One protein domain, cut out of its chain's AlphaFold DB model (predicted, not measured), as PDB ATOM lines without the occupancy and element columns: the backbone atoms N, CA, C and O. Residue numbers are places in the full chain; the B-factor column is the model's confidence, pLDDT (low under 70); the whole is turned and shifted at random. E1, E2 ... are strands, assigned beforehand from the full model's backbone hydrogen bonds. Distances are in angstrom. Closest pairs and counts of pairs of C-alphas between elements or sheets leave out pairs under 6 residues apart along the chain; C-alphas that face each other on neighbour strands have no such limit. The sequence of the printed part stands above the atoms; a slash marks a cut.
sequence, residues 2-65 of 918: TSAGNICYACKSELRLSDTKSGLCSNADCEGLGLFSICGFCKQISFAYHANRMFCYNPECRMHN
ATOM      1  N   THR A   2     303.242 361.698 382.696       29.08
ATOM      2  CA  THR A   2     301.920 361.718 383.321       29.08
ATOM      3  C   THR A   2     301.268 360.365 383.054       29.08
ATOM      4  O   THR A   2     301.303 359.873 381.928       29.08
ATOM      5  N   SER A   3     300.763 359.714 384.097       38.97
ATOM      6  CA  SER A   3     300.015 358.462 384.008       38.97
ATOM      7  C   SER A   3     298.816 358.675 383.088       38.97
ATOM      8  O   SER A   3     297.812 359.245 383.515       38.97
ATOM      9  N   ALA A   4     298.931 358.278 381.818       50.62
ATOM     10  CA  ALA A   4     297.779 358.174 380.939       50.62
ATOM     11  C   ALA A   4     296.781 357.260 381.655       50.62
ATOM     12  O   ALA A   4     297.077 356.090 381.894       50.62
ATOM     13  N   GLY A   5     295.673 357.837 382.129       69.06
ATOM     14  CA  GLY A   5     294.680 357.106 382.907       69.06
ATOM     15  C   GLY A   5     294.230 355.870 382.137       69.06
ATOM     16  O   GLY A   5     294.119 355.904 380.911       69.06
ATOM     17  N   ASN A   6     293.991 354.766 382.839       88.38
ATOM     18  CA  ASN A   6     293.419 353.586 382.204       88.38
ATOM     19  C   ASN A   6     292.012 353.958 381.720       88.38
ATOM     20  O   ASN A   6     291.145 354.300 382.523       88.38
ATOM     21  N   ILE A   7     291.797 353.943 380.407       94.62
ATOM     22  CA  ILE A   7     290.509 354.266 379.789       94.62
ATOM     23  C   ILE A   7     289.823 352.958 379.402       94.62
ATOM     24  O   ILE A   7     290.423 352.078 378.785       94.62
ATOM     25  N   CYS A   8     288.541 352.830 379.735       95.75
ATOM     26  CA  CYS A   8     287.709 351.724 379.294       95.75
ATOM     27  C   CYS A   8     287.543 351.769 377.770       95.75
ATOM     28  O   CYS A   8     286.969 352.709 377.218       95.75
ATOM     29  N   TYR A   9     288.012 350.735 377.071       95.56
ATOM     30  CA  TYR A   9     287.949 350.710 375.610       95.56
ATOM     31  C   TYR A   9     286.516 350.702 375.052       95.56
ATOM     32  O   TYR A   9     286.323 351.247 373.962       95.56
ATOM     33  N   ALA A  10     285.548 350.163 375.809       94.56
ATOM     34  CA  ALA A  10     284.144 350.046 375.414       94.56
ATOM     35  C   ALA A  10     283.400 351.395 375.423       94.56
ATOM     36  O   ALA A  10     282.796 351.762 374.425       94.56
ATOM     37  N   CYS A  11     283.477 352.162 376.519       95.56
ATOM     38  CA  CYS A  11     282.687 353.396 376.690       95.56
ATOM     39  C   CYS A  11     283.520 354.670 376.905       95.56
ATOM     40  O   CYS A  11     282.964 355.729 377.177       95.56
ATOM     41  N   LYS A  12     284.854 354.573 376.821       96.19
ATOM     42  CA  LYS A  12     285.822 355.672 377.019       96.19
ATOM     43  C   LYS A  12     285.818 356.323 378.409       96.19
ATOM     44  O   LYS A  12     286.503 357.318 378.616       96.19
ATOM     45  N   SER A  13     285.102 355.750 379.373       96.31
ATOM     46  CA  SER A  13     285.114 356.193 380.772       96.31
ATOM     47  C   SER A  13     286.375 355.725 381.504       96.31
ATOM     48  O   SER A  13     287.117 354.877 381.007       96.31
ATOM     49  N   GLU A  14     286.619 356.261 382.697       95.69
ATOM     50  CA  GLU A  14     287.738 355.847 383.552       95.69
ATOM     51  C   GLU A  14     287.646 354.351 383.912       95.69
ATOM     52  O   GLU A  14     286.568 353.826 384.202       95.69
ATOM     53  N   LEU A  15     288.785 353.659 383.895       95.50
ATOM     54  CA  LEU A  15     288.928 352.278 384.339       95.50
ATOM     55  C   LEU A  15     289.759 352.246 385.630       95.50
ATOM     56  O   LEU A  15     290.973 352.448 385.621       95.50
ATOM     57  N   ARG A  16     289.109 351.982 386.761       95.56
ATOM     58  CA  ARG A  16     289.756 351.879 388.072       95.56
ATOM     59  C   ARG A  16     290.342 350.486 388.236       95.56
ATOM     60  O   ARG A  16     289.600 349.512 388.263       95.56
ATOM     61  N   LEU A  17     291.661 350.377 388.334       94.06
ATOM     62  CA  LEU A  17     292.319 349.083 388.525       94.06
ATOM     63  C   LEU A  17     291.902 348.472 389.866       94.06
ATOM     64  O   LEU A  17     292.077 349.104 390.906       94.06
ATOM     65  N   SER A  18     291.351 347.260 389.834       89.50
ATOM     66  CA  SER A  18     291.071 346.469 391.038       89.50
ATOM     67  C   SER A  18     292.300 345.672 391.475       89.50
ATOM     68  O   SER A  18     292.522 345.497 392.667       89.50
ATOM     69  N   ASP A  19     293.121 345.234 390.517       91.56
ATOM     70  CA  ASP A  19     294.433 344.621 390.739       91.56
ATOM     71  C   ASP A  19     295.345 344.838 389.509       91.56
ATOM     72  O   ASP A  19     295.054 345.646 388.626       91.56
ATOM     73  N   THR A  20     296.472 344.123 389.428       87.69
ATOM     74  CA  THR A  20     297.402 344.219 388.285       87.69
ATOM     75  C   THR A  20     296.862 343.610 386.987       87.69
ATOM     76  O   THR A  20     297.472 343.797 385.934       87.69
ATOM     77  N   LYS A  21     295.750 342.863 387.030       91.88
ATOM     78  CA  LYS A  21     295.206 342.089 385.900       91.88
ATOM     79  C   LYS A  21     293.758 342.435 385.545       91.88
ATOM     80  O   LYS A  21     293.256 341.920 384.541       91.88
ATOM     81  N   SER A  22     293.098 343.285 386.321       94.75
ATOM     82  CA  SER A  22     291.685 343.618 386.202       94.75
ATOM     83  C   SER A  22     291.394 345.074 386.559       94.75
ATOM     84  O   SER A  22     292.120 345.720 387.317       94.75
ATOM     85  N   GLY A  23     290.317 345.604 385.987       95.12
ATOM     86  CA  GLY A  23     289.841 346.948 386.264       95.12
ATOM     87  C   GLY A  23     288.329 347.062 386.139       95.12
ATOM     88  O   GLY A  23     287.700 346.385 385.325       95.12
ATOM     89  N   LEU A  24     287.769 347.942 386.959       95.94
ATOM     90  CA  LEU A  24     286.363 348.295 387.015       95.94
ATOM     91  C   LEU A  24     286.124 349.612 386.271       95.94
ATOM     92  O   LEU A  24     286.695 350.646 386.611       95.94
ATOM     93  N   CYS A  25     285.275 349.596 385.253       95.88
ATOM     94  CA  CYS A  25     284.845 350.800 384.562       95.88
ATOM     95  C   CYS A  25     283.942 351.646 385.469       95.88
ATOM     96  O   CYS A  25     283.035 351.128 386.117       95.88
ATOM     97  N   SER A  26     284.172 352.958 385.488       95.62
ATOM     98  CA  SER A  26     283.379 353.908 386.272       95.62
ATOM     99  C   SER A  26     281.967 354.145 385.728       95.62
ATOM    100  O   SER A  26     281.126 354.677 386.448       95.62
ATOM    101  N   ASN A  27     281.687 353.751 384.482       96.06
ATOM    102  CA  ASN A  27     280.354 353.834 383.898       96.06
ATOM    103  C   ASN A  27     279.557 352.555 384.197       96.06
ATOM    104  O   ASN A  27     279.894 351.484 383.691       96.06
ATOM    105  N   ALA A  28     278.492 352.681 384.991       91.38
ATOM    106  CA  ALA A  28     277.603 351.573 385.344       91.38
ATOM    107  C   ALA A  28     276.861 350.992 384.127       91.38
ATOM    108  O   ALA A  28     276.601 349.792 384.090       91.38
ATOM    109  N   ASP A  29     276.613 351.820 383.109       93.50
ATOM    110  CA  ASP A  29     275.968 351.435 381.850       93.50
ATOM    111  C   ASP A  29     276.995 351.026 380.781       93.50
ATOM    112  O   ASP A  29     276.703 350.996 379.585       93.50
ATOM    113  N   CYS A  30     278.239 350.746 381.184       93.94
ATOM    114  CA  CYS A  30     279.254 350.258 380.265       93.94
ATOM    115  C   CYS A  30     278.783 348.948 379.628       93.94
ATOM    116  O   CYS A  30     278.481 347.982 380.331       93.94
ATOM    117  N   GLU A  31     278.835 348.875 378.297       89.19
ATOM    118  CA  GLU A  31     278.537 347.652 377.544       89.19
ATOM    119  C   GLU A  31     279.374 346.451 377.986       89.19
ATOM    120  O   GLU A  31     278.968 345.343 377.685       89.19
ATOM    121  N   GLY A  32     280.494 346.679 378.696       83.94
ATOM    122  CA  GLY A  32     281.381 345.700 379.334       83.94
ATOM    123  C   GLY A  32     280.946 345.190 380.722       83.94
ATOM    124  O   GLY A  32     281.715 344.481 381.366       83.94
ATOM    125  N   LEU A  33     279.757 345.578 381.215       85.12
ATOM    126  CA  LEU A  33     279.222 345.258 382.557       85.12
ATOM    127  C   LEU A  33     280.176 345.622 383.708       85.12
ATOM    128  O   LEU A  33     280.175 345.009 384.774       85.12
ATOM    129  N   GLY A  34     281.022 346.626 383.486       85.50
ATOM    130  CA  GLY A  34     281.912 347.174 384.497       85.50
ATOM    131  C   GLY A  34     283.223 346.413 384.707       85.50
ATOM    132  O   GLY A  34     284.206 347.080 384.987       85.50
ATOM    133  N   LEU A  35     283.319 345.088 384.542       92.62
ATOM    134  CA  LEU A  35     284.547 344.337 384.874       92.62
ATOM    135  C   LEU A  35     285.366 343.926 383.641       92.62
ATOM    136  O   LEU A  35     284.932 343.120 382.818       92.62
ATOM    137  N   PHE A  36     286.610 344.403 383.581       95.75
ATOM    138  CA  PHE A  36     287.575 344.088 382.531       95.75
ATOM    139  C   PHE A  36     288.802 343.372 383.096       95.75
ATOM    140  O   PHE A  36     289.241 343.633 384.212       95.75
ATOM    141  N   SER A  37     289.402 342.500 382.291       95.31
ATOM    142  CA  SER A  37     290.665 341.814 382.568       95.31
ATOM    143  C   SER A  37     291.662 341.982 381.420       95.31
ATOM    144  O   SER A  37     291.317 342.466 380.334       95.31
ATOM    145  N   ILE A  38     292.917 341.591 381.648       94.94
ATOM    146  CA  ILE A  38     293.938 341.566 380.597       94.94
ATOM    147  C   ILE A  38     293.534 340.585 379.491       94.94
ATOM    148  O   ILE A  38     293.402 339.378 379.701       94.94
ATOM    149  N   CYS A  39     293.418 341.091 378.265       95.19
ATOM    150  CA  CYS A  39     293.225 340.250 377.095       95.19
ATOM    151  C   CYS A  39     294.500 339.449 376.802       95.19
ATOM    152  O   CYS A  39     295.566 340.018 376.570       95.19
ATOM    153  N   GLY A  40     294.386 338.121 376.699       91.12
ATOM    154  CA  GLY A  40     295.518 337.239 376.381       91.12
ATOM    155  C   GLY A  40     296.225 337.524 375.045       91.12
ATOM    156  O   GLY A  40     297.342 337.041 374.856       91.12
ATOM    157  N   PHE A  41     295.614 338.324 374.161       93.62
ATOM    158  CA  PHE A  41     296.111 338.657 372.823       93.62
ATOM    159  C   PHE A  41     296.786 340.033 372.768       93.62
ATOM    160  O   PHE A  41     297.975 340.095 372.487       93.62
ATOM    161  N   CYS A  42     296.069 341.125 373.061       94.19
ATOM    162  CA  CYS A  42     296.659 342.476 373.034       94.19
ATOM    163  C   CYS A  42     297.359 342.877 374.341       94.19
ATOM    164  O   CYS A  42     297.958 343.943 374.390       94.19
ATOM    165  N   LYS A  43     297.264 342.058 375.399       93.69
ATOM    166  CA  LYS A  43     297.852 342.301 376.729       93.69
ATOM    167  C   LYS A  43     297.374 343.582 377.435       93.69
ATOM    168  O   LYS A  43     297.936 343.951 378.454       93.69
ATOM    169  N   GLN A  44     296.299 344.205 376.949       94.94
ATOM    170  CA  GLN A  44     295.650 345.368 377.565       94.94
ATOM    171  C   GLN A  44     294.436 344.952 378.405       94.94
ATOM    172  O   GLN A  44     293.762 343.971 378.061       94.94
ATOM    173  N   ILE A  45     294.105 345.719 379.452       95.75
ATOM    174  CA  ILE A  45     292.895 345.522 380.275       95.75
ATOM    175  C   ILE A  45     291.669 345.952 379.465       95.75
ATOM    176  O   ILE A  45     291.258 347.107 379.446       95.75
ATOM    177  N   SER A  46     291.147 345.007 378.696       96.12
ATOM    178  CA  SER A  46     290.160 345.254 377.642       96.12
ATOM    179  C   SER A  46     289.226 344.067 377.412       96.12
ATOM    180  O   SER A  46     288.384 344.122 376.519       96.12
ATOM    181  N   PHE A  47     289.367 342.993 378.196       96.31
ATOM    182  CA  PHE A  47     288.601 341.760 378.055       96.31
ATOM    183  C   PHE A  47     287.475 341.691 379.093       96.31
ATOM    184  O   PHE A  47     287.761 341.521 380.278       96.31
ATOM    185  N   ALA A  48     286.226 341.849 378.658       95.62
ATOM    186  CA  ALA A  48     285.044 341.917 379.522       95.62
ATOM    187  C   ALA A  48     284.327 340.564 379.661       95.62
ATOM    188  O   ALA A  48     284.370 339.740 378.740       95.62
ATOM    189  N   TYR A  49     283.640 340.360 380.791       88.81
ATOM    190  CA  TYR A  49     282.869 339.148 381.105       88.81
ATOM    191  C   TYR A  49     281.352 339.426 381.102       88.81
ATOM    192  O   TYR A  49     280.861 340.199 381.918       88.81
ATOM    193  N   HIS A  50     280.597 338.742 380.236       84.38
ATOM    194  CA  HIS A  50     279.144 338.895 380.057       84.38
ATOM    195  C   HIS A  50     278.392 337.574 380.137       84.38
ATOM    196  O   HIS A  50     278.212 336.940 379.107       84.38
ATOM    197  N   ALA A  51     277.890 337.171 381.309       70.81
ATOM    198  CA  ALA A  51     276.895 336.089 381.421       70.81
ATOM    199  C   ALA A  51     277.163 334.874 380.485       70.81
ATOM    200  O   ALA A  51     276.268 334.428 379.770       70.81
ATOM    201  N   ASN A  52     278.419 334.388 380.479       75.06
ATOM    202  CA  ASN A  52     279.007 333.305 379.651       75.06
ATOM    203  C   ASN A  52     279.626 333.676 378.287       75.06
ATOM    204  O   ASN A  52     280.182 332.809 377.613       75.06
ATOM    205  N   ARG A  53     279.614 334.948 377.904       83.12
ATOM    206  CA  ARG A  53     280.241 335.493 376.696       83.12
ATOM    207  C   ARG A  53     281.341 336.465 377.081       83.12
ATOM    208  O   ARG A  53     281.180 337.252 378.006       83.12
ATOM    209  N   MET A  54     282.476 336.416 376.406       93.62
ATOM    210  CA  MET A  54     283.616 337.269 376.731       93.62
ATOM    211  C   MET A  54     284.198 337.886 375.469       93.62
ATOM    212  O   MET A  54     284.408 337.189 374.477       93.62
ATOM    213  N   PHE A  55     284.486 339.186 375.512       95.81
ATOM    214  CA  PHE A  55     284.909 339.965 374.347       95.81
ATOM    215  C   PHE A  55     286.094 340.859 374.688       95.81
ATOM    216  O   PHE A  55     286.219 341.352 375.806       95.81
ATOM    217  N   CYS A  56     286.959 341.098 373.704       96.50
ATOM    218  CA  CYS A  56     287.967 342.148 373.788       96.50
ATOM    219  C   CYS A  56     287.423 343.424 373.138       96.50
ATOM    220  O   CYS A  56     287.098 343.394 371.954       96.50
ATOM    221  N   TYR A  57     287.390 344.528 373.882       96.44
ATOM    222  CA  TYR A  57     286.897 345.830 373.414       96.44
ATOM    223  C   TYR A  57     287.999 346.758 372.886       96.44
ATOM    224  O   TYR A  57     287.704 347.844 372.403       96.44
ATOM    225  N   ASN A  58     289.277 346.362 372.953       96.12
ATOM    226  CA  ASN A  58     290.348 347.151 372.344       96.12
ATOM    227  C   ASN A  58     290.277 347.029 370.803       96.12
ATOM    228  O   ASN A  58     290.515 345.923 370.308       96.12
ATOM    229  N   PRO A  59     290.005 348.118 370.049       95.44
ATOM    230  CA  PRO A  59     289.865 348.083 368.589       95.44
ATOM    231  C   PRO A  59     291.159 347.704 367.857       95.44
ATOM    232  O   PRO A  59     291.108 347.216 366.732       95.44
ATOM    233  N   GLU A  60     292.318 347.865 368.495       94.44
ATOM    234  CA  GLU A  60     293.617 347.452 367.950       94.44
ATOM    235  C   GLU A  60     293.883 345.949 368.149       94.44
ATOM    236  O   GLU A  60     294.825 345.377 367.596       94.44
ATOM    237  N   CYS A  61     293.060 345.264 368.947       95.19
ATOM    238  CA  CYS A  61     293.191 343.830 369.139       95.19
ATOM    239  C   CYS A  61     292.670 343.075 367.911       95.19
ATOM    240  O   CYS A  61     291.505 343.185 367.546       95.19
ATOM    241  N   ARG A  62     293.469 342.163 367.348       94.25
ATOM    242  CA  ARG A  62     293.006 341.249 366.278       94.25
ATOM    243  C   ARG A  62     291.876 340.293 366.696       94.25
ATOM    244  O   ARG A  62     291.283 339.632 365.851       94.25
ATOM    245  N   MET A  63     291.586 340.216 367.996       95.44
ATOM    246  CA  MET A  63     290.456 339.481 368.569       95.44
ATOM    247  C   MET A  63     289.361 340.419 369.106       95.44
ATOM    248  O   MET A  63     288.606 340.027 370.000       95.44
ATOM    249  N   HIS A  64     289.312 341.658 368.612       96.12
ATOM    250  CA  HIS A  64     288.282 342.639 368.939       96.12
ATOM    251  C   HIS A  64     286.889 342.124 368.564       96.12
ATOM    252  O   HIS A  64     286.701 341.608 367.461       96.12
ATOM    253  N   ASN A  65     285.931 342.241 369.489       94.81
ATOM    254  CA  ASN A  65     284.542 341.784 369.336       94.81
ATOM    255  C   ASN A  65     284.380 340.316 368.899       94.81
ATOM    256  O   ASN A  65     283.346 339.925 368.362       94.81
TER     257      ASN A  65
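What this domain is: This is residues 2 to 65 of the 918 residues of an uncharacterized protein of Planctomycetes bacterium (UniProt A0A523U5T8). With little regular structure, this is a small twisted sheet of five short strands side by side, joined by loops, and a long unnamed stretch, residues 2 to 14, leads into it. The strands, E1 to E5, make a meander, each the antiparallel neighbour of the one before. The all-strand printed part has 64 residues, 21 of them in named strands; it is compact, with a radius of gyration of the C-alphas of 10.6 A, and spans 31 by 23 by 19 A.

How they stand to each other: E1, residues 15 to 17, and E2, residues 22 to 25, form a hairpin, with N 16 and O 24 within hydrogen-bond range at 2.8 A. E3, residues 35 to 38, forms a hairpin with E2, N 23 and O 36 within range at 2.9 A. E4, residues 45 to 50, forms one with E3, N 37 and O 47 at 2.8 A. E5, residues 53 to 56, forms one with E4, N 50 and O 53 at 2.7 A. The edge strands E1 and E5 are apart.

Where its parts are: E1, 6.3 A long, begins at C-alpha 15 (288.928, 352.278, 384.339). E2 is 10.1 A, E3 10.7 A and E4 15.3 A long. E5, 10.6 A, ends at C-alpha 56 (287.967, 342.148, 373.788).

The domain as a whole: The farthest C-alphas, of Thr 2 and Asn 52, are 36.7 A apart. The printed part has no cut and no long link. Residues 2 to 5 have pLDDT under 70.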